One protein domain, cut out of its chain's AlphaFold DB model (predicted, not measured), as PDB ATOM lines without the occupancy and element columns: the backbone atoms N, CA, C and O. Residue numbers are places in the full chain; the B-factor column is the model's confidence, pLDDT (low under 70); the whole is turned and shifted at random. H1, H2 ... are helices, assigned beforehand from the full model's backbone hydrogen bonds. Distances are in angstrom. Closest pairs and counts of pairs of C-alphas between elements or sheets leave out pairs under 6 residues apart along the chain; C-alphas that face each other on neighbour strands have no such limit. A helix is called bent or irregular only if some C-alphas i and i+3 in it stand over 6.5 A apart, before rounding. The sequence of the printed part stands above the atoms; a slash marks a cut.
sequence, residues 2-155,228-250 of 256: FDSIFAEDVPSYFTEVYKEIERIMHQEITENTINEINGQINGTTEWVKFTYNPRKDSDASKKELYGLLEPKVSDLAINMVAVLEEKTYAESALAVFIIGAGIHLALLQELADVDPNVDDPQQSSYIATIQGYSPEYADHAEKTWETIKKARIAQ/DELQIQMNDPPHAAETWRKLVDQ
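This is residues 2 to 155 and 228 to 250 of the 256 residues of the protein "Delta endotoxin" of Paramuricea clavata (UniProt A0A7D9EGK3). A long up-and-down bundle has H5 in its middle, with the helical hairpin H3 and H4 packed along one side of it and the bent H6 and shorter H8 along the other. Short H2 crosses the end where H5 begins and H6b ends, H1 packs on H5, and little H7 lies near H2 and H6b. The printed part has 177 residues, with eight named helices, H1 to H8 in chain order, and no named strand; its class is all helix. It is compact, with a radius of gyration of the C-alphas of 16.8 A, yet elongated, spanning 55 by 31 by 25 A.

H1, residues 2 to 6, begins at C-alpha 2 (12.494, 32.520, 13.766). H2 is residues 14 to 25. H3, residues 31 to 56, is 35.5 A long; H4, residues 62 to 84, 31.1 A; H5, residues 90 to 113, 31.0 A. H3 and H4 are only just irregular, with 6.6 A between C-alphas 50 and 53 and 6.9 A between C-alphas 68 and 71; H5 is irregular, with 7.7 A between C-alphas 92 and 95. H6, residues 125 to 154, was assigned as one helix by its hydrogen bonds but is bent, with C-alphas 132 and 135 6.5 A apart; its arms are H6a, residues 125 to 132, and H6b, residues 135 to 154, 28.6 A long. H7 is residues 228 to 233, and H8, residues 237 to 246, ends at C-alpha 246 (23.420, 21.964, 13.171).

H5 is the hub, touching six other helices. H4 and H5 form a hairpin, opposite ways at a shallow tilt of 17 degrees, closest at the C-alphas of Leu 84 and Ala 90, 5.7 A. H3 and H4 form another, at 13 degrees, closest at Ile 37 and Met 80, C-alphas 6.0 A apart. H6b and H8 touch, opposite ways at a shallow tilt of 19 degrees; their closest C-alphas, Ala 138 and Ala 241, are 4.0 A apart. H2 touches H5 at a steep tilt of 51 degrees, closest at the C-alphas of Ile 21 and Ser 92, 5.6 A. H3 and H8 are apart. Every O i to N i+4 pair is within hydrogen-bond range in H1, H2, H6a, H6b, H7 and H8, against 20 of 22 in H3, 14 of 19 in H4 and 17 of 20 in H5.

The farthest C-alphas, Asp 59 and Gln 155, are 56.2 A apart. Residues 156 to 227 are not printed; C-alphas 155 and 228 are 15.5 A apart across the cut. The link from H5 to H6 is long. Model confidence is under 70 at residues 3 to 20 and 26 to 31.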
ATOM      1  N   PHE A   2      13.822  31.916  13.932       70.94
ATOM      2  CA  PHE A   2      12.494  32.520  13.766       70.94
ATOM      3  C   PHE A   2      12.513  34.033  13.494       70.94
ATOM      4  O   PHE A   2      12.172  34.452  12.391       70.94
ATOM      5  N   ASP A   3      13.020  34.845  14.425       62.94
ATOM      6  CA  ASP A   3      13.025  36.308  14.259       62.94
ATOM      7  C   ASP A   3      13.823  36.775  13.035       62.94
ATOM      8  O   ASP A   3      13.435  37.727  12.370       62.94
ATOM      9  N   SER A   4      14.908  36.077  12.686       63.41
ATOM     10  CA  SER A   4      15.724  36.394  11.507       63.41
ATOM     11  C   SER A   4      15.001  36.108  10.193       63.41
ATOM     12  O   SER A   4      15.253  36.810   9.221       63.41
ATOM     13  N   ILE A   5      14.139  35.090  10.141       63.56
ATOM     14  CA  ILE A   5      13.405  34.721   8.924       63.56
ATOM     15  C   ILE A   5      12.228  35.668   8.681       63.56
ATOM     16  O   ILE A   5      11.916  35.973   7.535       63.56
ATOM     17  N   PHE A   6      11.592  36.161   9.746       63.94
ATOM     18  CA  PHE A   6      10.390  36.996   9.646       63.94
ATOM     19  C   PHE A   6      10.654  38.507   9.818       63.94
ATOM     20  O   PHE A   6       9.703  39.293   9.830       63.94
ATOM     21  N   ALA A   7      11.918  38.931   9.959       50.69
ATOM     22  CA  ALA A   7      12.301  40.339  10.122       50.69
ATOM     23  C   ALA A   7      12.346  41.146   8.810       50.69
ATOM     24  O   ALA A   7      12.160  42.364   8.852       50.69
ATOM     25  N   GLU A   8      12.581  40.507   7.661       52.09
ATOM     26  CA  GLU A   8      12.688  41.176   6.356       52.09
ATOM     27  C   GLU A   8      11.442  40.937   5.489       52.09
ATOM     28  O   GLU A   8      10.755  39.923   5.618       52.09
ATOM     29  N   ASP A   9      11.122  41.889   4.607       49.38
ATOM     30  CA  ASP A   9      10.083  41.676   3.598       49.38
ATOM     31  C   ASP A   9      10.607  40.641   2.590       49.38
ATOM     32  O   ASP A   9      11.630  40.880   1.947       49.38
ATOM     33  N   VAL A  10       9.921  39.495   2.457       49.16
ATOM     34  CA  VAL A  10      10.297  38.440   1.502       49.16
ATOM     35  C   VAL A  10      10.274  39.040   0.097       49.16
ATOM     36  O   VAL A  10       9.207  39.435  -0.389       49.16
ATOM     37  N   PRO A  11      11.422  39.163  -0.579       50.25
ATOM     38  CA  PRO A  11      11.430  39.897  -1.823       50.25
ATOM     39  C   PRO A  11      10.770  39.125  -2.966       50.25
ATOM     40  O   PRO A  11      10.907  37.908  -3.084       50.25
ATOM     41  N   SER A  12      10.136  39.834  -3.902       48.59
ATOM     42  CA  SER A  12       9.521  39.236  -5.098       48.59
ATOM     43  C   SER A  12      10.537  38.839  -6.195       48.59
ATOM     44  O   SER A  12      10.239  38.971  -7.382       48.59
ATOM     45  N   TYR A  13      11.754  38.406  -5.847       50.41
ATOM     46  CA  TYR A  13      12.879  38.294  -6.796       50.41
ATOM     47  C   TYR A  13      12.877  37.030  -7.676       50.41
ATOM     48  O   TYR A  13      13.767  36.847  -8.503       50.41
ATOM     49  N   PHE A  14      11.887  36.148  -7.553       54.41
ATOM     50  CA  PHE A  14      12.051  34.777  -8.038       54.41
ATOM     51  C   PHE A  14      11.796  34.537  -9.533       54.41
ATOM     52  O   PHE A  14      12.234  33.521 -10.068       54.41
ATOM     53  N   THR A  15      11.144  35.456 -10.249       58.00
ATOM     54  CA  THR A  15      10.775  35.219 -11.659       58.00
ATOM     55  C   THR A  15      11.986  35.072 -12.587       58.00
ATOM     56  O   THR A  15      11.929  34.307 -13.549       58.00
ATOM     57  N   GLU A  16      13.075  35.801 -12.335       60.62
ATOM     58  CA  GLU A  16      14.276  35.735 -13.181       60.62
ATOM     59  C   GLU A  16      15.082  34.458 -12.916       60.62
ATOM     60  O   GLU A  16      15.484  33.788 -13.868       60.62
ATOM     61  N   VAL A  17      15.187  34.054 -11.645       61.44
ATOM     62  CA  VAL A  17      15.872  32.824 -11.219       61.44
ATOM     63  C   VAL A  17      15.202  31.581 -11.818       61.44
ATOM     64  O   VAL A  17      15.888  30.718 -12.362       61.44
ATOM     65  N   TYR A  18      13.862  31.506 -11.827       65.44
ATOM     66  CA  TYR A  18      13.163  30.359 -12.430       65.44
ATOM     67  C   TYR A  18      13.401  30.237 -13.925       65.44
ATOM     68  O   TYR A  18      13.626  29.136 -14.417       65.44
ATOM     69  N   LYS A  19      13.379  31.357 -14.654       69.19
ATOM     70  CA  LYS A  19      13.609  31.349 -16.104       69.19
ATOM     71  C   LYS A  19      15.017  30.890 -16.440       69.19
ATOM     72  O   LYS A  19      15.221  30.261 -17.477       69.19
ATOM     73  N   GLU A  20      15.992  31.219 -15.601       69.12
ATOM     74  CA  GLU A  20      17.355  30.743 -15.790       69.12
ATOM     75  C   GLU A  20      17.462  29.240 -15.503       69.12
ATOM     76  O   GLU A  20      17.983  28.510 -16.345       69.12
ATOM     77  N   ILE A  21      16.882  28.745 -14.404       70.50
ATOM     78  CA  ILE A  21      16.920  27.312 -14.068       70.50
ATOM     79  C   ILE A  21      16.129  26.461 -15.065       70.50
ATOM     80  O   ILE A  21      16.625  25.423 -15.498       70.50
ATOM     81  N   GLU A  22      14.950  26.902 -15.500       72.19
ATOM     82  CA  GLU A  22      14.177  26.238 -16.556       72.19
ATOM     83  C   GLU A  22      15.012  26.091 -17.833       72.19
ATOM     84  O   GLU A  22      15.067  25.013 -18.431       72.19
ATOM     85  N   ARG A  23      15.742  27.141 -18.226       73.88
ATOM     86  CA  ARG A  23      16.646  27.079 -19.382       73.88
ATOM     87  C   ARG A  23      17.867  26.195 -19.145       73.88
ATOM     88  O   ARG A  23      18.356  25.608 -20.104       73.88
ATOM     89  N   ILE A  24      18.372  26.090 -17.915       75.75
ATOM     90  CA  ILE A  24      19.485  25.186 -17.582       75.75
ATOM     91  C   ILE A  24      19.025  23.722 -17.627       75.75
ATOM     92  O   ILE A  24      19.734  22.881 -18.184       75.75
ATOM     93  N   MET A  25      17.855  23.420 -17.053       72.06
ATOM     94  CA  MET A  25      17.374  22.053 -16.817       72.06
ATOM     95  C   MET A  25      16.439  21.516 -17.905       72.06
ATOM     96  O   MET A  25      16.171  20.316 -17.937       72.06
ATOM     97  N   HIS A  26      15.948  22.376 -18.803       65.25
ATOM     98  CA  HIS A  26      14.922  22.051 -19.804       65.25
ATOM     99  C   HIS A  26      13.662  21.419 -19.176       65.25
ATOM    100  O   HIS A  26      13.013  20.565 -19.786       65.25
ATOM    101  N   GLN A  27      13.344  21.802 -17.939       62.28
ATOM    102  CA  GLN A  27      12.164  21.338 -17.216       62.28
ATOM    103  C   GLN A  27      11.070  22.387 -17.342       62.28
ATOM    104  O   GLN A  27      11.249  23.512 -16.892       62.28
ATOM    105  N   GLU A  28       9.950  22.003 -17.954       55.69
ATOM    106  CA  GLU A  28       8.766  22.852 -18.043       55.69
ATOM    107  C   GLU A  28       8.154  22.948 -16.640       55.69
ATOM    108  O   GLU A  28       7.552  22.001 -16.126       55.69
ATOM    109  N   ILE A  29       8.377  24.079 -15.983       57.88
ATOM    110  CA  ILE A  29       7.753  24.375 -14.702       57.88
ATOM    111  C   ILE A  29       6.307  24.757 -15.007       57.88
ATOM    112  O   ILE A  29       6.047  25.627 -15.838       57.88
ATOM    113  N   THR A  30       5.337  24.211 -14.278       62.66
ATOM    114  CA  THR A  30       4.069  24.930 -14.137       62.66
ATOM    115  C   THR A  30       4.333  26.127 -13.232       62.66
ATOM    116  O   THR A  30       4.184  26.024 -12.020       62.66
ATOM    117  N   GLU A  31       4.774  27.254 -13.812       64.56
ATOM    118  CA  GLU A  31       5.038  28.544 -13.139       64.56
ATOM    119  C   GLU A  31       3.956  28.865 -12.085       64.56
ATOM    120  O   GLU A  31       4.245  29.369 -11.003       64.56
ATOM    121  N   ASN A  32       2.716  28.455 -12.362       71.25
ATOM    122  CA  ASN A  32       1.574  28.511 -11.452       71.25
ATOM    123  C   ASN A  32       1.798  27.809 -10.101       71.25
ATOM    124  O   ASN A  32       1.524  28.420  -9.077       71.25
ATOM    125  N   THR A  33       2.309  26.575 -10.064       73.12
ATOM    126  CA  THR A  33       2.507  25.810  -8.817       73.12
ATOM    127  C   THR A  33       3.545  26.478  -7.921       73.12
ATOM    128  O   THR A  33       3.327  26.654  -6.727       73.12
ATOM    129  N   ILE A  34       4.661  26.916  -8.506       70.94
ATOM    130  CA  ILE A  34       5.703  27.620  -7.758       70.94
ATOM    131  C   ILE A  34       5.197  28.988  -7.277       70.94
ATOM    132  O   ILE A  34       5.448  29.369  -6.135       70.94
ATOM    133  N   ASN A  35       4.441  29.712  -8.107       73.62
ATOM    134  CA  ASN A  35       3.833  30.984  -7.715       73.62
ATOM    135  C   ASN A  35       2.798  30.822  -6.592       73.62
ATOM    136  O   ASN A  35       2.745  31.664  -5.698       73.62
ATOM    137  N   GLU A  36       2.000  29.752  -6.613       79.19
ATOM    138  CA  GLU A  36       1.051  29.417  -5.545       79.19
ATOM    139  C   GLU A  36       1.781  29.163  -4.223       79.19
ATOM    140  O   GLU A  36       1.452  29.789  -3.213       79.19
ATOM    141  N   ILE A  37       2.825  28.331  -4.243       78.38
ATOM    142  CA  ILE A  37       3.647  28.039  -3.062       78.38
ATOM    143  C   ILE A  37       4.339  29.312  -2.557       78.38
ATOM    144  O   ILE A  37       4.330  29.594  -1.362       78.38
ATOM    145  N   ASN A  38       4.874  30.144  -3.449       74.88
ATOM    146  CA  ASN A  38       5.464  31.427  -3.069       74.88
ATOM    147  C   ASN A  38       4.428  32.371  -2.426       74.88
ATOM    148  O   ASN A  38       4.705  33.031  -1.425       74.88
ATOM    149  N   GLY A  39       3.200  32.396  -2.953       77.75
ATOM    150  CA  GLY A  39       2.085  33.116  -2.341       77.75
ATOM    151  C   GLY A  39       1.776  32.624  -0.924       77.75
ATOM    152  O   GLY A  39       1.523  33.434  -0.033       77.75
ATOM    153  N   GLN A  40       1.861  31.313  -0.687       82.56
ATOM    154  CA  GLN A  40       1.692  30.724   0.643       82.56
ATOM    155  C   GLN A  40       2.857  31.056   1.596       82.56
ATOM    156  O   GLN A  40       2.606  31.334   2.771       82.56
ATOM    157  N   ILE A  41       4.107  31.103   1.112       81.94
ATOM    158  CA  ILE A  41       5.279  31.560   1.889       81.94
ATOM    159  C   ILE A  41       5.077  33.001   2.364       81.94
ATOM    160  O   ILE A  41       5.190  33.295   3.559       81.94
ATOM    161  N   ASN A  42       4.726  33.893   1.437       80.81
ATOM    162  CA  ASN A  42       4.498  35.301   1.745       80.81
ATOM    163  C   ASN A  42       3.316  35.469   2.700       80.81
ATOM    164  O   ASN A  42       3.434  36.163   3.707       80.81
ATOM    165  N   GLY A  43       2.212  34.759   2.452       84.44
ATOM    166  CA  GLY A  43       1.049  34.770   3.336       84.44
ATOM    167  C   GLY A  43       1.359  34.255   4.745       84.44
ATOM    168  O   GLY A  43       0.850  34.800   5.722       84.44
ATOM    169  N   THR A  44       2.226  33.247   4.875       86.94
ATOM    170  CA  THR A  44       2.700  32.763   6.182       86.94
ATOM    171  C   THR A  44       3.536  33.829   6.881       86.94
ATOM    172  O   THR A  44       3.309  34.104   8.056       86.94
ATOM    173  N   THR A  45       4.457  34.467   6.162       83.19
ATOM    174  CA  THR A  45       5.331  35.515   6.709       83.19
ATOM    175  C   THR A  45       4.525  36.727   7.183       83.19
ATOM    176  O   THR A  45       4.695  37.186   8.313       83.19
ATOM    177  N   GLU A  46       3.577  37.201   6.373       85.44
ATOM    178  CA  GLU A  46       2.655  38.275   6.754       85.44
ATOM    179  C   GLU A  46       1.788  37.884   7.952       85.44
ATOM    180  O   GLU A  46       1.602  38.679   8.876       85.44
ATOM    181  N   TRP A  47       1.279  36.649   7.976       91.88
ATOM    182  CA  TRP A  47       0.509  36.145   9.106       91.88
ATOM    183  C   TRP A  47       1.348  36.106  10.389       91.88
ATOM    184  O   TRP A  47       0.863  36.542  11.436       91.88
ATOM    185  N   VAL A  48       2.613  35.673  10.323       89.12
ATOM    186  CA  VAL A  48       3.515  35.707  11.482       89.12
ATOM    187  C   VAL A  48       3.698  37.146  11.973       89.12
ATOM    188  O   VAL A  48       3.465  37.436  13.146       89.12
ATOM    189  N   LYS A  49       4.027  38.067  11.063       87.44
ATOM    190  CA  LYS A  49       4.311  39.478  11.362       87.44
ATOM    191  C   LYS A  49       3.116  40.225  11.951       87.44
ATOM    192  O   LYS A  49       3.272  40.972  12.913       87.44
ATOM    193  N   PHE A  50       1.928  40.053  11.374       88.25
ATOM    194  CA  PHE A  50       0.756  40.869  11.706       88.25
ATOM    195  C   PHE A  50      -0.265  40.170  12.603       88.25
ATOM    196  O   PHE A  50      -1.124  40.845  13.168       88.25
ATOM    197  N   THR A  51      -0.194  38.845  12.748       90.75
ATOM    198  CA  THR A  51      -1.136  38.076  13.579       90.75
ATOM    199  C   THR A  51      -0.427  37.359  14.718       90.75
ATOM    200  O   THR A  51      -0.782  37.582  15.875       90.75
ATOM    201  N   TYR A  52       0.570  36.522  14.420       92.94
ATOM    202  CA  TYR A  52       1.211  35.690  15.441       92.94
ATOM    203  C   TYR A  52       2.034  36.513  16.440       92.94
ATOM    204  O   TYR A  52       1.750  36.459  17.633       92.94
ATOM    205  N   ASN A  53       2.991  37.320  15.971       91.50
ATOM    206  CA  ASN A  53       3.880  38.100  16.839       91.50
ATOM    207  C   ASN A  53       3.110  39.083  17.740       91.50
ATOM    208  O   ASN A  53       3.281  39.019  18.956       91.50
ATOM    209  N   PRO A  54       2.158  39.895  17.228       93.12
ATOM    210  CA  PRO A  54       1.338  40.741  18.096       93.12
ATOM    211  C   PRO A  54       0.526  39.943  19.125       93.12
ATOM    212  O   PRO A  54       0.257  40.426  20.230       93.12
ATOM    213  N   ARG A  55       0.114  38.711  18.789       93.31
ATOM    214  CA  ARG A  55      -0.574  37.849  19.751       93.31
ATOM    215  C   ARG A  55       0.387  37.315  20.813       93.31
ATOM    216  O   ARG A  55       0.033  37.348  21.988       93.31
ATOM    217  N   LYS A  56       1.590  36.893  20.423       92.56
ATOM    218  CA  LYS A  56       2.670  36.485  21.333       92.56
ATOM    219  C   LYS A  56       2.993  37.591  22.345       92.56
ATOM    220  O   LYS A  56       3.082  37.307  23.534       92.56
ATOM    221  N   ASP A  57       3.001  38.846  21.902       92.12
ATOM    222  CA  ASP A  57       3.290  40.018  22.740       92.12
ATOM    223  C   ASP A  57       2.145  40.434  23.692       92.12
ATOM    224  O   ASP A  57       2.325  41.319  24.528       92.12
ATOM    225  N   SER A  58       0.953  39.833  23.583       88.06
ATOM    226  CA  SER A  58      -0.253  40.225  24.340       88.06
ATOM    227  C   SER A  58      -0.642  39.231  25.441       88.06
ATOM    228  O   SER A  58      -1.826  38.932  25.633       88.06
ATOM    229  N   ASP A  59       0.355  38.696  26.151       87.69
ATOM    230  CA  ASP A  59       0.201  37.724  27.248       87.69
ATOM    231  C   ASP A  59      -0.614  36.474  26.849       87.69
ATOM    232  O   ASP A  59      -1.345  35.886  27.653       87.69
ATOM    233  N   ALA A  60      -0.540  36.068  25.576       93.12
ATOM    234  CA  ALA A  60      -1.187  34.849  25.107       93.12
ATOM    235  C   ALA A  60      -0.655  33.622  25.854       93.12
ATOM    236  O   ALA A  60       0.541  33.483  26.101       93.12
ATOM    237  N   SER A  61      -1.547  32.685  26.174       94.69
ATOM    238  CA  SER A  61      -1.110  31.413  26.748       94.69
ATOM    239  C   SER A  61      -0.360  30.577  25.708       94.69
ATOM    240  O   SER A  61      -0.722  30.594  24.530       94.69
ATOM    241  N   LYS A  62       0.602  29.756  26.153       93.12
ATOM    242  CA  LYS A  62       1.268  28.740  25.315       93.12
ATOM    243  C   LYS A  62       0.268  27.933  24.479       93.12
ATOM    244  O   LYS A  62       0.407  27.821  23.270       93.12
ATOM    245  N   LYS A  63      -0.825  27.475  25.102       95.62
ATOM    246  CA  LYS A  63      -1.896  26.716  24.433       95.62
ATOM    247  C   LYS A  63      -2.560  27.480  23.285       95.62
ATOM    248  O   LYS A  63      -2.964  26.875  22.296       95.62
ATOM    249  N   GLU A  64      -2.723  28.787  23.434       95.19
ATOM    250  CA  GLU A  64      -3.324  29.620  22.398       95.19
ATOM    251  C   GLU A  64      -2.364  29.846  21.233       95.19
ATOM    252  O   GLU A  64      -2.757  29.655  20.085       95.19
ATOM    253  N   LEU A  65      -1.103  30.177  21.525       95.25
ATOM    254  CA  LEU A  65      -0.057  30.332  20.510       95.25
ATOM    255  C   LEU A  65       0.165  29.033  19.735       95.25
ATOM    256  O   LEU A  65       0.187  29.035  18.506       95.25
ATOM    257  N   TYR A  66       0.204  27.911  20.448       94.88
ATOM    258  CA  TYR A  66       0.251  26.579  19.866       94.88
ATOM    259  C   TYR A  66      -0.915  26.329  18.901       94.88
ATOM    260  O   TYR A  66      -0.705  25.900  17.769       94.88
ATOM    261  N   GLY A  67      -2.150  26.631  19.321       93.69
ATOM    262  CA  GLY A  67      -3.344  26.433  18.494       93.69
ATOM    263  C   GLY A  67      -3.387  27.309  17.236       93.69
ATOM    264  O   GLY A  67      -4.080  26.965  16.281       93.69
ATOM    265  N   LEU A  68      -2.649  28.422  17.221       93.19
ATOM    266  CA  LEU A  68      -2.464  29.262  16.038       93.19
ATOM    267  C   LEU A  68      -1.411  28.688  15.078       93.19
ATOM    268  O   LEU A  68      -1.592  28.773  13.863       93.19
ATOM    269  N   LEU A  69      -0.328  28.118  15.611       92.62
ATOM    270  CA  LEU A  69       0.819  27.638  14.834       92.62
ATOM    271  C   LEU A  69       0.644  26.240  14.246       92.62
ATOM    272  O   LEU A  69       0.997  26.022  13.088       92.62
ATOM    273  N   GLU A  70       0.129  25.287  15.021       92.19
ATOM    274  CA  GLU A  70       0.136  23.863  14.657       92.19
ATOM    275  C   GLU A  70      -0.536  23.559  13.298       92.19
ATOM    276  O   GLU A  70       0.068  22.843  12.485       92.19
ATOM    277  N   PRO A  71      -1.679  24.188  12.947       88.75
ATOM    278  CA  PRO A  71      -2.281  24.000  11.629       88.75
ATOM    279  C   PRO A  71      -1.411  24.539  10.488       88.75
ATOM    280  O   PRO A  71      -1.409  23.974   9.397       88.75
ATOM    281  N   LYS A  72      -0.667  25.630  10.723       86.88
ATOM    282  CA  LYS A  72       0.200  26.259   9.715       86.88
ATOM    283  C   LYS A  72       1.435  25.424   9.425       86.88
ATOM    284  O   LYS A  72       1.803  25.275   8.265       86.88
ATOM    285  N   VAL A  73       2.033  24.843  10.460       87.31
ATOM    286  CA  VAL A  73       3.195  23.956  10.320       87.31
ATOM    287  C   VAL A  73       2.849  22.714   9.505       87.31
ATOM    288  O   VAL A  73       3.574  22.371   8.575       87.31
ATOM    289  N   SER A  74       1.707  22.085   9.794       83.56
ATOM    290  CA  SER A  74       1.260  20.896   9.056       83.56
ATOM    291  C   SER A  74       0.986  21.193   7.575       83.56
ATOM    292  O   SER A  74       1.355  20.401   6.707       83.56
ATOM    293  N   ASP A  75       0.363  22.339   7.282       83.88
ATOM    294  CA  ASP A  75       0.073  22.790   5.917       83.88
ATOM    295  C   ASP A  75       1.362  23.039   5.114       83.88
ATOM    296  O   ASP A  75       1.506  22.532   4.003       83.88
ATOM    297  N   LEU A  76       2.344  23.722   5.715       83.38
ATOM    298  CA  LEU A  76       3.664  23.956   5.119       83.38
ATOM    299  C   LEU A  76       4.404  22.655   4.795       83.38
ATOM    300  O   LEU A  76       4.945  22.509   3.699       83.38
ATOM    301  N   ALA A  77       4.427  21.700   5.724       82.00
ATOM    302  CA  ALA A  77       5.130  20.437   5.520       82.00
ATOM    303  C   ALA A  77       4.562  19.651   4.325       82.00
ATOM    304  O   ALA A  77       5.310  19.201   3.456       82.00
ATOM    305  N   ILE A  78       3.233  19.501   4.278       80.00
ATOM    306  CA  ILE A  78       2.549  18.612   3.330       80.00
ATOM    307  C   ILE A  78       2.330  19.289   1.977       80.00
ATOM    308  O   ILE A  78       2.604  18.693   0.940       80.00
ATOM    309  N   ASN A  79       1.810  20.516   1.977       78.12
ATOM    310  CA  ASN A  79       1.326  21.158   0.756       78.12
ATOM    311  C   ASN A  79       2.384  22.037   0.083       78.12
ATOM    312  O   ASN A  79       2.184  22.444  -1.059       78.12
ATOM    313  N   MET A  80       3.502  22.312   0.763       82.31
ATOM    314  CA  MET A  80       4.576  23.140   0.217       82.31
ATOM    315  C   MET A  80       5.881  22.365   0.126       82.31
ATOM    316  O   MET A  80       6.326  22.070  -0.979       82.31
ATOM    317  N   VAL A  81       6.491  21.997   1.255       84.25
ATOM    318  CA  VAL A  81       7.851  21.440   1.233       84.25
ATOM    319  C   VAL A  81       7.903  20.109   0.480       84.25
ATOM    320  O   VAL A  81       8.714  19.971  -0.430       84.25
ATOM    321  N   ALA A  82       6.979  19.185   0.759       84.50
ATOM    322  CA  ALA A  82       6.936  17.897   0.062       84.50
ATOM    323  C   ALA A  82       6.742  18.034  -1.463       84.50
ATOM    324  O   ALA A  82       7.318  17.260  -2.226       84.50
ATOM    325  N   VAL A  83       5.971  19.031  -1.917       84.12
ATOM    326  CA  VAL A  83       5.759  19.305  -3.350       84.12
ATOM    327  C   VAL A  83       7.046  19.815  -4.000       84.12
ATOM    328  O   VAL A  83       7.401  19.390  -5.098       84.12
ATOM    329  N   LEU A  84       7.772  20.704  -3.317       85.00
ATOM    330  CA  LEU A  84       9.032  21.266  -3.810       85.00
ATOM    331  C   LEU A  84      10.156  20.220  -3.882       85.00
ATOM    332  O   LEU A  84      11.060  20.359  -4.702       85.00
ATOM    333  N   GLU A  85      10.090  19.164  -3.065       88.06
ATOM    334  CA  GLU A  85      11.047  18.053  -3.090       88.06
ATOM    335  C   GLU A  85      10.786  17.032  -4.201       88.06
ATOM    336  O   GLU A  85      11.657  16.201  -4.498       88.06
ATOM    337  N   GLU A  86       9.602  17.057  -4.825       85.88
ATOM    338  CA  GLU A  86       9.290  16.116  -5.892       85.88
ATOM    339  C   GLU A  86      10.306  16.239  -7.025       85.88
ATOM    340  O   GLU A  86      10.668  17.325  -7.478       85.88
ATOM    341  N   LYS A  87      10.741  15.089  -7.544       83.50
ATOM    342  CA  LYS A  87      11.808  15.005  -8.549       83.50
ATOM    343  C   LYS A  87      11.567  15.890  -9.780       83.50
ATOM    344  O   LYS A  87      12.530  16.326 -10.399       83.50
ATOM    345  N   THR A  88      10.307  16.105 -10.149       79.00
ATOM    346  CA  THR A  88       9.909  16.937 -11.295       79.00
ATOM    347  C   THR A  88      10.207  18.420 -11.075       79.00
ATOM    348  O   THR A  88      10.397  19.137 -12.050       79.00
ATOM    349  N   TYR A  89      10.251  18.869  -9.818       79.81
ATOM    350  CA  TYR A  89      10.371  20.279  -9.452       79.81
ATOM    351  C   TYR A  89      11.668  20.602  -8.725       79.81
ATOM    352  O   TYR A  89      12.114  21.741  -8.825       79.81
ATOM    353  N   ALA A  90      12.284  19.626  -8.051       85.88
ATOM    354  CA  ALA A  90      13.414  19.802  -7.141       85.88
ATOM    355  C   ALA A  90      14.441  20.839  -7.619       85.88
ATOM    356  O   ALA A  90      14.751  21.784  -6.902       85.88
ATOM    357  N   GLU A  91      14.932  20.715  -8.853       87.19
ATOM    358  CA  GLU A  91      15.954  21.618  -9.387       87.19
ATOM    359  C   GLU A  91      15.408  23.032  -9.617       87.19
ATOM    360  O   GLU A  91      15.957  24.007  -9.108       87.19
ATOM    361  N   SER A  92      14.289  23.142 -10.334       81.88
ATOM    362  CA  SER A  92      13.613  24.415 -10.607       81.88
ATOM    363  C   SER A  92      13.095  25.144  -9.367       81.88
ATOM    364  O   SER A  92      12.998  26.369  -9.356       81.88
ATOM    365  N   ALA A  93      12.769  24.389  -8.326       83.94
ATOM    366  CA  ALA A  93      12.097  24.867  -7.136       83.94
ATOM    367  C   ALA A  93      13.051  25.018  -5.947       83.94
ATOM    368  O   ALA A  93      12.624  25.490  -4.895       83.94
ATOM    369  N   LEU A  94      14.338  24.676  -6.106       89.62
ATOM    370  CA  LEU A  94      15.304  24.661  -5.009       89.62
ATOM    371  C   LEU A  94      15.361  26.004  -4.268       89.62
ATOM    372  O   LEU A  94      15.355  26.012  -3.043       89.62
ATOM    373  N   ALA A  95      15.339  27.141  -4.968       85.62
ATOM    374  CA  ALA A  95      15.372  28.456  -4.316       85.62
ATOM    375  C   ALA A  95      14.176  28.684  -3.364       85.62
ATOM    376  O   ALA A  95      14.347  29.245  -2.281       85.62
ATOM    377  N   VAL A  96      12.981  28.213  -3.744       84.44
ATOM    378  CA  VAL A  96      11.761  28.267  -2.912       84.44
ATOM    379  C   VAL A  96      11.815  27.245  -1.806       84.44
ATOM    380  O   VAL A  96      11.412  27.538  -0.686       84.44
ATOM    381  N   PHE A  97      12.326  26.056  -2.115       90.69
ATOM    382  CA  PHE A  97      12.536  25.006  -1.139       90.69
ATOM    383  C   PHE A  97      13.418  25.504   0.004       90.69
ATOM    384  O   PHE A  97      13.032  25.332   1.155       90.69
ATOM    385  N   ILE A  98      14.527  26.199  -0.287       91.56
ATOM    386  CA  ILE A  98      15.403  26.765   0.749       91.56
ATOM    387  C   ILE A  98      14.622  27.653   1.726       91.56
ATOM    388  O   ILE A  98      14.748  27.508   2.942       91.56
ATOM    389  N   ILE A  99      13.762  28.530   1.213       87.38
ATOM    390  CA  ILE A  99      12.968  29.432   2.053       87.38
ATOM    391  C   ILE A  99      11.867  28.671   2.795       87.38
ATOM    392  O   ILE A  99      11.732  28.811   4.010       87.38
ATOM    393  N   GLY A 100      11.093  27.847   2.088       88.31
ATOM    394  CA  GLY A 100       9.970  27.098   2.649       88.31
ATOM    395  C   GLY A 100      10.402  26.119   3.741       88.31
ATOM    396  O   GLY A 100       9.799  26.090   4.813       88.31
ATOM    397  N   ALA A 101      11.486  25.376   3.512       92.56
ATOM    398  CA  ALA A 101      12.088  24.482   4.496       92.56
ATOM    399  C   ALA A 101      12.620  25.256   5.713       92.56
ATOM    400  O   ALA A 101      12.383  24.850   6.851       92.56
ATOM    401  N   GLY A 102      13.275  26.404   5.496       91.75
ATOM    402  CA  GLY A 102      13.736  27.278   6.578       91.75
ATOM    403  C   GLY A 102      12.590  27.807   7.448       91.75
ATOM    404  O   GLY A 102      12.672  27.747   8.674       91.75
ATOM    405  N   ILE A 103      11.499  28.260   6.824       90.44
ATOM    406  CA  ILE A 103      10.273  28.699   7.510       90.44
ATOM    407  C   ILE A 103       9.647  27.548   8.293       90.44
ATOM    408  O   ILE A 103       9.281  27.727   9.455       90.44
ATOM    409  N   HIS A 104       9.541  26.367   7.684       93.50
ATOM    410  CA  HIS A 104       8.980  25.195   8.343       93.50
ATOM    411  C   HIS A 104       9.787  24.820   9.595       93.50
ATOM    412  O   HIS A 104       9.210  24.682  10.674       93.50
ATOM    413  N   LEU A 105      11.119  24.747   9.488       94.38
ATOM    414  CA  LEU A 105      12.001  24.481  10.628       94.38
ATOM    415  C   LEU A 105      11.876  25.556  11.714       94.38
ATOM    416  O   LEU A 105      11.781  25.219  12.890       94.38
ATOM    417  N   ALA A 106      11.809  26.837  11.348       92.69
ATOM    418  CA  ALA A 106      11.644  27.912  12.323       92.69
ATOM    419  C   ALA A 106      10.293  27.862  13.052       92.69
ATOM    420  O   ALA A 106      10.238  28.105  14.255       92.69
ATOM    421  N   LEU A 107       9.205  27.520  12.361       93.38
ATOM    422  CA  LEU A 107       7.900  27.361  13.004       93.38
ATOM    423  C   LEU A 107       7.843  26.115  13.897       93.38
ATOM    424  O   LEU A 107       7.162  26.138  14.919       93.38
ATOM    425  N   LEU A 108       8.572  25.046  13.557       95.38
ATOM    426  CA  LEU A 108       8.746  23.892  14.444       95.38
ATOM    427  C   LEU A 108       9.510  24.265  15.723       95.38
ATOM    428  O   LEU A 108       9.142  23.801  16.801       95.38
ATOM    429  N   GLN A 109      10.541  25.111  15.619       94.94
ATOM    430  CA  GLN A 109      11.252  25.642  16.790       94.94
ATOM    431  C   GLN A 109      10.308  26.449  17.684       94.94
ATOM    432  O   GLN A 109      10.237  26.207  18.883       94.94
ATOM    433  N   GLU A 110       9.519  27.343  17.086       95.00
ATOM    434  CA  GLU A 110       8.537  28.131  17.829       95.00
ATOM    435  C   GLU A 110       7.463  27.236  18.477       95.00
ATOM    436  O   GLU A 110       7.090  27.467  19.624       95.00
ATOM    437  N   LEU A 111       7.003  26.173  17.800       95.00
ATOM    438  CA  LEU A 111       6.083  25.189  18.386       95.00
ATOM    439  C   LEU A 111       6.670  24.480  19.606       95.00
ATOM    440  O   LEU A 111       5.925  24.216  20.549       95.00
ATOM    441  N   ALA A 112       7.972  24.186  19.610       96.06
ATOM    442  CA  ALA A 112       8.639  23.633  20.783       96.06
ATOM    443  C   ALA A 112       8.655  24.641  21.947       96.06
ATOM    444  O   ALA A 112       8.379  24.267  23.089       96.06
ATOM    445  N   ASP A 113       8.908  25.923  21.663       94.75
ATOM    446  CA  ASP A 113       8.944  26.988  22.673       94.75
ATOM    447  C   ASP A 113       7.572  27.238  23.318       94.75
ATOM    448  O   ASP A 113       7.460  27.443  24.537       94.75
ATOM    449  N   VAL A 114       6.504  27.177  22.518       95.19
ATOM    450  CA  VAL A 114       5.127  27.384  22.989       95.19
ATOM    451  C   VAL A 114       4.364  26.089  23.271       95.19
ATOM    452  O   VAL A 114       3.150  26.140  23.472       95.19
ATOM    453  N   ASP A 115       5.038  24.938  23.341       95.94
ATOM    454  CA  ASP A 115       4.395  23.655  23.634       95.94
ATOM    455  C   ASP A 115       3.732  23.693  25.028       95.94
ATOM    456  O   ASP A 115       4.415  23.879  26.041       95.94
ATOM    457  N   PRO A 116       2.396  23.545  25.126       95.56
ATOM    458  CA  PRO A 116       1.691  23.615  26.401       95.56
ATOM    459  C   PRO A 116       1.846  22.348  27.255       95.56
ATOM    460  O   PRO A 116       1.377  22.342  28.392       95.56
ATOM    461  N   ASN A 117       2.430  21.273  26.715       95.06
ATOM    462  CA  ASN A 117       2.558  19.989  27.405       95.06
ATOM    463  C   ASN A 117       3.882  19.840  28.163       95.06
ATOM    464  O   ASN A 117       4.027  18.894  28.939       95.06
ATOM    465  N   VAL A 118       4.834  20.754  27.947       94.50
ATOM    466  CA  VAL A 118       6.146  20.751  28.596       94.50
ATOM    467  C   VAL A 118       6.506  22.139  29.127       94.50
ATOM    468  O   VAL A 118       6.198  23.173  28.528       94.50
ATOM    469  N   ASP A 119       7.180  22.165  30.273       92.31
ATOM    470  CA  ASP A 119       7.713  23.411  30.832       92.31
ATOM    471  C   ASP A 119       9.002  23.828  30.109       92.31
ATOM    472  O   ASP A 119       9.183  25.003  29.790       92.31
ATOM    473  N   ASP A 120       9.858  22.845  29.817       93.25
ATOM    474  CA  ASP A 120      11.132  22.988  29.114       93.25
ATOM    475  C   ASP A 120      10.964  22.674  27.612       93.25
ATOM    476  O   ASP A 120      10.662  21.524  27.272       93.25
ATOM    477  N   PRO A 121      11.182  23.649  26.706       94.50
ATOM    478  CA  PRO A 121      11.089  23.449  25.258       94.50
ATOM    479  C   PRO A 121      11.952  22.305  24.714       94.50
ATOM    480  O   PRO A 121      11.557  21.634  23.762       94.50
ATOM    481  N   GLN A 122      13.094  22.010  25.350       93.81
ATOM    482  CA  GLN A 122      13.988  20.916  24.941       93.81
ATOM    483  C   GLN A 122      13.365  19.522  25.131       93.81
ATOM    484  O   GLN A 122      13.887  18.530  24.625       93.81
ATOM    485  N   GLN A 123      12.253  19.428  25.862       94.69
ATOM    486  CA  GLN A 123      11.515  18.182  26.088       94.69
ATOM    487  C   GLN A 123      10.302  18.041  25.161       94.69
ATOM    488  O   GLN A 123       9.604  17.027  25.221       94.69
ATOM    489  N   SER A 124      10.038  19.037  24.310       96.50
ATOM    490  CA  SER A 124       8.929  19.000  23.364       96.50
ATOM    491  C   SER A 124       9.131  17.910  22.307       96.50
ATOM    492  O   SER A 124      10.240  17.677  21.823       96.50
ATOM    493  N   SER A 125       8.044  17.273  21.860       94.75
ATOM    494  CA  SER A 125       8.105  16.319  20.744       94.75
ATOM    495  C   SER A 125       8.570  16.959  19.432       94.75
ATOM    496  O   SER A 125       9.086  16.257  18.563       94.75
ATOM    497  N   TYR A 126       8.429  18.281  19.288       95.44
ATOM    498  CA  TYR A 126       8.874  19.011  18.098       95.44
ATOM    499  C   TYR A 126      10.395  19.026  17.937       95.44
ATOM    500  O   TYR A 126      10.872  19.118  16.810       95.44
ATOM    501  N   ILE A 127      11.152  18.817  19.018       96.12
ATOM    502  CA  ILE A 127      12.605  18.599  18.970       96.12
ATOM    503  C   ILE A 127      12.942  17.415  18.061       96.12
ATOM    504  O   ILE A 127      13.746  17.551  17.141       96.12
ATOM    505  N   ALA A 128      12.271  16.276  18.255       94.75
ATOM    506  CA  ALA A 128      12.489  15.088  17.433       94.75
ATOM    507  C   ALA A 128      12.080  15.322  15.969       94.75
ATOM    508  O   ALA A 128      12.745  14.841  15.054       94.75
ATOM    509  N   THR A 129      11.017  16.100  15.737       94.81
ATOM    510  CA  THR A 129      10.574  16.482  14.389       94.81
ATOM    511  C   THR A 129      11.614  17.348  13.673       94.81
ATOM    512  O   THR A 129      11.937  17.080  12.517       94.81
ATOM    513  N   ILE A 130      12.193  18.342  14.356       96.00
ATOM    514  CA  ILE A 130      13.281  19.181  13.820       96.00
ATOM    515  C   ILE A 130      14.502  18.318  13.491       96.00
ATOM    516  O   ILE A 130      15.063  18.428  12.402       96.00
ATOM    517  N   GLN A 131      14.890  17.425  14.402       96.00
ATOM    518  CA  GLN A 131      16.020  16.513  14.206       96.00
ATOM    519  C   GLN A 131      15.800  15.523  13.052       96.00
ATOM    520  O   GLN A 131      16.773  15.073  12.454       96.00
ATOM    521  N   GLY A 132      14.545  15.193  12.729       94.75
ATOM    522  CA  GLY A 132      14.186  14.360  11.581       94.75
ATOM    523  C   GLY A 132      14.238  15.117  10.254       94.75
ATOM    524  O   GLY A 132      14.927  14.687   9.334       94.75
ATOM    525  N   TYR A 133      13.558  16.263  10.159       95.38
ATOM    526  CA  TYR A 133      13.481  17.023   8.904       95.38
ATOM    527  C   TYR A 133      14.777  17.743   8.543       95.38
ATOM    528  O   TYR A 133      15.101  17.875   7.367       95.38
ATOM    529  N   SER A 134      15.534  18.227   9.528       95.44
ATOM    530  CA  SER A 134      16.741  19.013   9.260       95.44
ATOM    531  C   SER A 134      17.808  18.296   8.411       95.44
ATOM    532  O   SER A 134      18.283  18.920   7.457       95.44
ATOM    533  N   PRO A 135      18.183  17.020   8.656       96.62
ATOM    534  CA  PRO A 135      19.090  16.305   7.764       96.62
ATOM    535  C   PRO A 135      18.450  15.997   6.407       96.62
ATOM    536  O   PRO A 135      19.139  16.106   5.397       96.62
ATOM    537  N   GLU A 136      17.152  15.673   6.353       96.00
ATOM    538  CA  GLU A 136      16.455  15.402   5.087       96.00
ATOM    539  C   GLU A 136      16.471  16.627   4.166       96.00
ATOM    540  O   GLU A 136      16.868  16.528   3.001       96.00
ATOM    541  N   TYR A 137      16.149  17.803   4.707       96.94
ATOM    542  CA  TYR A 137      16.173  19.049   3.950       96.94
ATOM    543  C   TYR A 137      17.587  19.440   3.527       96.94
ATOM    544  O   TYR A 137      17.792  19.876   2.392       96.94
ATOM    545  N   ALA A 138      18.577  19.252   4.404       97.38
ATOM    546  CA  ALA A 138      19.972  19.525   4.073       97.38
ATOM    547  C   ALA A 138      20.473  18.632   2.931       97.38
ATOM    548  O   ALA A 138      21.109  19.121   1.994       97.38
ATOM    549  N   ASP A 139      20.155  17.340   2.982       97.25
ATOM    550  CA  ASP A 139      20.553  16.375   1.961       97.25
ATOM    551  C   ASP A 139      19.854  16.643   0.624       97.25
ATOM    552  O   ASP A 139      20.490  16.543  -0.433       97.25
ATOM    553  N   HIS A 140      18.571  17.026   0.649       96.00
ATOM    554  CA  HIS A 140      17.862  17.472  -0.547       96.00
ATOM    555  C   HIS A 140      18.536  18.706  -1.159       96.00
ATOM    556  O   HIS A 140      18.909  18.682  -2.334       96.00
ATOM    557  N   ALA A 141      18.744  19.760  -0.366       96.38
ATOM    558  CA  ALA A 141      19.336  21.011  -0.829       96.38
ATOM    559  C   ALA A 141      20.719  20.802  -1.460       96.38
ATOM    560  O   ALA A 141      20.966  21.266  -2.575       96.38
ATOM    561  N   GLU A 142      21.604  20.060  -0.793       96.75
ATOM    562  CA  GLU A 142      22.964  19.814  -1.280       96.75
ATOM    563  C   GLU A 142      22.969  18.985  -2.569       96.75
ATOM    564  O   GLU A 142      23.639  19.334  -3.547       96.75
ATOM    565  N   LYS A 143      22.193  17.899  -2.613       96.62
ATOM    566  CA  LYS A 143      22.135  17.020  -3.785       96.62
ATOM    567  C   LYS A 143      21.562  17.737  -5.005       96.62
ATOM    568  O   LYS A 143      22.069  17.569  -6.122       96.62
ATOM    569  N   THR A 144      20.499  18.508  -4.802       95.44
ATOM    570  CA  THR A 144      19.847  19.262  -5.869       95.44
ATOM    571  C   THR A 144      20.768  20.379  -6.362       95.44
ATOM    572  O   THR A 144      20.992  20.486  -7.570       95.44
ATOM    573  N   TRP A 145      21.417  21.121  -5.458       96.00
ATOM    574  CA  TRP A 145      22.404  22.144  -5.812       96.00
ATOM    575  C   TRP A 145      23.559  21.588  -6.649       96.00
ATOM    576  O   TRP A 145      23.888  22.129  -7.705       96.00
ATOM    577  N   GLU A 146      24.139  20.460  -6.240       96.94
ATOM    578  CA  GLU A 146      25.225  19.821  -6.989       96.94
ATOM    579  C   GLU A 146      24.796  19.370  -8.391       96.94
ATOM    580  O   GLU A 146      25.616  19.319  -9.314       96.94
ATOM    581  N   THR A 147      23.514  19.058  -8.578       95.00
ATOM    582  CA  THR A 147      22.966  18.713  -9.894       95.00
ATOM    583  C   THR A 147      22.842  19.953 -10.778       95.00
ATOM    584  O   THR A 147      23.354  19.951 -11.902       95.00
ATOM    585  N   ILE A 148      22.285  21.042 -10.245       93.69
ATOM    586  CA  ILE A 148      22.155  22.331 -10.941       93.69
ATOM    587  C   ILE A 148      23.527  22.891 -11.319       93.69
ATOM    588  O   ILE A 148      23.756  23.256 -12.472       93.69
ATOM    589  N   LYS A 149      24.481  22.892 -10.385       95.62
ATOM    590  CA  LYS A 149      25.856  23.353 -10.614       95.62
ATOM    591  C   LYS A 149      26.519  22.608 -11.770       95.62
ATOM    592  O   LYS A 149      27.117  23.225 -12.653       95.62
ATOM    593  N   LYS A 150      26.386  21.278 -11.815       96.19
ATOM    594  CA  LYS A 150      26.912  20.464 -12.925       96.19
ATOM    595  C   LYS A 150      26.231  20.797 -14.247       96.19
ATOM    596  O   LYS A 150      26.927  20.930 -15.255       96.19
ATOM    597  N   ALA A 151      24.908  20.952 -14.245       93.94
ATOM    598  CA  ALA A 151      24.151  21.320 -15.435       93.94
ATOM    599  C   ALA A 151      24.565  22.703 -15.960       93.94
ATOM    600  O   ALA A 151      24.846  22.851 -17.149       93.94
ATOM    601  N   ARG A 152      24.722  23.693 -15.072       94.44
ATOM    602  CA  ARG A 152      25.157  25.041 -15.445       94.44
ATOM    603  C   ARG A 152      26.559  25.055 -16.047       94.44
ATOM    604  O   ARG A 152      26.753  25.649 -17.107       94.44
ATOM    605  N   ILE A 153      27.518  24.358 -15.429       96.19
ATOM    606  CA  ILE A 153      28.895  24.237 -15.945       96.19
ATOM    607  C   ILE A 153      28.912  23.572 -17.327       96.19
ATOM    608  O   ILE A 153      29.720  23.947 -18.181       96.19
ATOM    609  N   ALA A 154      28.030  22.598 -17.569       96.00
ATOM    610  CA  ALA A 154      27.947  21.901 -18.850       96.00
ATOM    611  C   ALA A 154      27.504  22.810 -20.014       96.00
ATOM    612  O   ALA A 154      27.824  22.504 -21.164       96.00
ATOM    613  N   GLN A 155      26.841  23.939 -19.733       96.25
ATOM    614  CA  GLN A 155      26.474  24.931 -20.751       96.25
ATOM    615  C   GLN A 155      27.673  25.751 -21.254       96.25
ATOM    616  O   GLN A 155      27.613  26.313 -22.346       96.25
ATOM    617  N   ASP A 228      28.969  31.283  -8.406       94.31
ATOM    618  CA  ASP A 228      28.822  32.106  -7.203       94.31
ATOM    619  C   ASP A 228      27.570  32.996  -7.299       94.31
ATOM    620  O   ASP A 228      26.774  33.063  -6.362       94.31
ATOM    621  N   GLU A 229      27.339  33.628  -8.453       90.94
ATOM    622  CA  GLU A 229      26.132  34.422  -8.715       90.94
ATOM    623  C   GLU A 229      24.863  33.567  -8.639       90.94
ATOM    624  O   GLU A 229      23.903  33.949  -7.967       90.94
ATOM    625  N   LEU A 230      24.869  32.386  -9.268       90.62
ATOM    626  CA  LEU A 230      23.744  31.457  -9.210       90.62
ATOM    627  C   LEU A 230      23.481  30.985  -7.772       90.62
ATOM    628  O   LEU A 230      22.331  30.910  -7.353       90.62
ATOM    629  N   GLN A 231      24.526  30.710  -6.988       92.44
ATOM    630  CA  GLN A 231      24.387  30.299  -5.589       92.44
ATOM    631  C   GLN A 231      23.680  31.374  -4.756       92.44
ATOM    632  O   GLN A 231      22.764  31.055  -4.000       92.44
ATOM    633  N   ILE A 232      24.057  32.646  -4.933       87.81
ATOM    634  CA  ILE A 232      23.421  33.786  -4.257       87.81
ATOM    635  C   ILE A 232      21.948  33.899  -4.662       87.81
ATOM    636  O   ILE A 232      21.078  34.012  -3.800       87.81
ATOM    637  N   GLN A 233      21.652  33.825  -5.962       84.12
ATOM    638  CA  GLN A 233      20.281  33.897  -6.479       84.12
ATOM    639  C   GLN A 233      19.379  32.772  -5.951       84.12
ATOM    640  O   GLN A 233      18.165  32.941  -5.846       84.12
ATOM    641  N   MET A 234      19.968  31.628  -5.608       85.94
ATOM    642  CA  MET A 234      19.268  30.460  -5.081       85.94
ATOM    643  C   MET A 234      19.194  30.410  -3.549       85.94
ATOM    644  O   MET A 234      18.856  29.363  -2.996       85.94
ATOM    645  N   ASN A 235      19.468  31.527  -2.865       88.31
ATOM    646  CA  ASN A 235      19.479  31.646  -1.401       88.31
ATOM    647  C   ASN A 235      20.529  30.764  -0.707       88.31
ATOM    648  O   ASN A 235      20.284  30.237   0.374       88.31
ATOM    649  N   ASP A 236      21.699  30.608  -1.327       91.31
ATOM    650  CA  ASP A 236      22.857  29.898  -0.775       91.31
ATOM    651  C   ASP A 236      22.538  28.483  -0.228       91.31
ATOM    652  O   ASP A 236      22.654  28.224   0.980       91.31
ATOM    653  N   PRO A 237      22.149  27.526  -1.102       93.94
ATOM    654  CA  PRO A 237      21.795  26.171  -0.677       93.94
ATOM    655  C   PRO A 237      22.854  25.470   0.197       93.94
ATOM    656  O   PRO A 237      22.462  24.824   1.173       93.94
ATOM    657  N   PRO A 238      24.177  25.586  -0.073       95.62
ATOM    658  CA  PRO A 238      25.200  25.015   0.803       95.62
ATOM    659  C   PRO A 238      25.157  25.558   2.234       95.62
ATOM    660  O   PRO A 238      25.236  24.779   3.187       95.62
ATOM    661  N   HIS A 239      25.011  26.876   2.401       93.69
ATOM    662  CA  HIS A 239      24.946  27.486   3.726       93.69
ATOM    663  C   HIS A 239      23.667  27.097   4.480       93.69
ATOM    664  O   HIS A 239      23.719  26.798   5.679       93.69
ATOM    665  N   ALA A 240      22.529  27.043   3.783       92.75
ATOM    666  CA  ALA A 240      21.269  26.573   4.354       92.75
ATOM    667  C   ALA A 240      21.386  25.121   4.851       92.75
ATOM    668  O   ALA A 240      21.074  24.840   6.009       92.75
ATOM    669  N   ALA A 241      21.934  24.221   4.027       96.50
ATOM    670  CA  ALA A 241      22.150  22.822   4.392       96.50
ATOM    671  C   ALA A 241      23.085  22.667   5.605       96.50
ATOM    672  O   ALA A 241      22.796  21.889   6.518       96.50
ATOM    673  N   GLU A 242      24.188  23.422   5.661       95.62
ATOM    674  CA  GLU A 242      25.084  23.428   6.825       95.62
ATOM    675  C   GLU A 242      24.357  23.900   8.093       95.62
ATOM    676  O   GLU A 242      24.510  23.310   9.166       95.62
ATOM    677  N   THR A 243      23.544  24.950   7.971       93.25
ATOM    678  CA  THR A 243      22.766  25.507   9.081       93.25
ATOM    679  C   THR A 243      21.747  24.502   9.602       93.25
ATOM    680  O   THR A 243      21.658  24.299  10.811       93.25
ATOM    681  N   TRP A 244      21.019  23.821   8.719       95.88
ATOM    682  CA  TRP A 244      20.034  22.825   9.130       95.88
ATOM    683  C   TRP A 244      20.685  21.608   9.773       95.88
ATOM    684  O   TRP A 244      20.199  21.145  10.796       95.88
ATOM    685  N   ARG A 245      21.844  21.147   9.293       96.62
ATOM    686  CA  ARG A 245      22.563  20.036   9.946       96.62
ATOM    687  C   ARG A 245      22.919  20.316  11.404       96.62
ATOM    688  O   ARG A 245      22.909  19.391  12.210       96.62
ATOM    689  N   LYS A 246      23.173  21.577  11.770       95.12
ATOM    690  CA  LYS A 246      23.420  21.964  13.171       95.12
ATOM    691  C   LYS A 246      22.189  21.758  14.060       95.12
ATOM    692  O   LYS A 246      22.352  21.536  15.255       95.12
ATOM    693  N   LEU A 247      20.981  21.763  13.491       95.00
ATOM    694  CA  LEU A 247      19.731  21.544  14.225       95.00
ATOM    695  C   LEU A 247      19.547  20.099  14.698       95.00
ATOM    696  O   LEU A 247      18.679  19.850  15.526       95.00
ATOM    697  N   VAL A 248      20.362  19.152  14.225       94.38
ATOM    698  CA  VAL A 248      20.385  17.791  14.778       94.38
ATOM    699  C   VAL A 248      20.875  17.819  16.228       94.38
ATOM    700  O   VAL A 248      20.260  17.218  17.110       94.38
ATOM    701  N   ASP A 249      21.948  18.567  16.482       93.56
ATOM    702  CA  ASP A 249      22.569  18.670  17.805       93.56
ATOM    703  C   ASP A 249      22.025  19.852  18.619       93.56
ATOM    704  O   ASP A 249      22.021  19.813  19.849       93.56
ATOM    705  N   GLN A 250      21.571  20.912  17.941       92.94
ATOM    706  CA  GLN A 250      21.058  22.144  18.547       92.94
ATOM    707  C   GLN A 250      19.710  22.543  17.919       92.94
ATOM    708  O   GLN A 250      19.648  23.491  17.135       92.94
TER     709      GLN A 250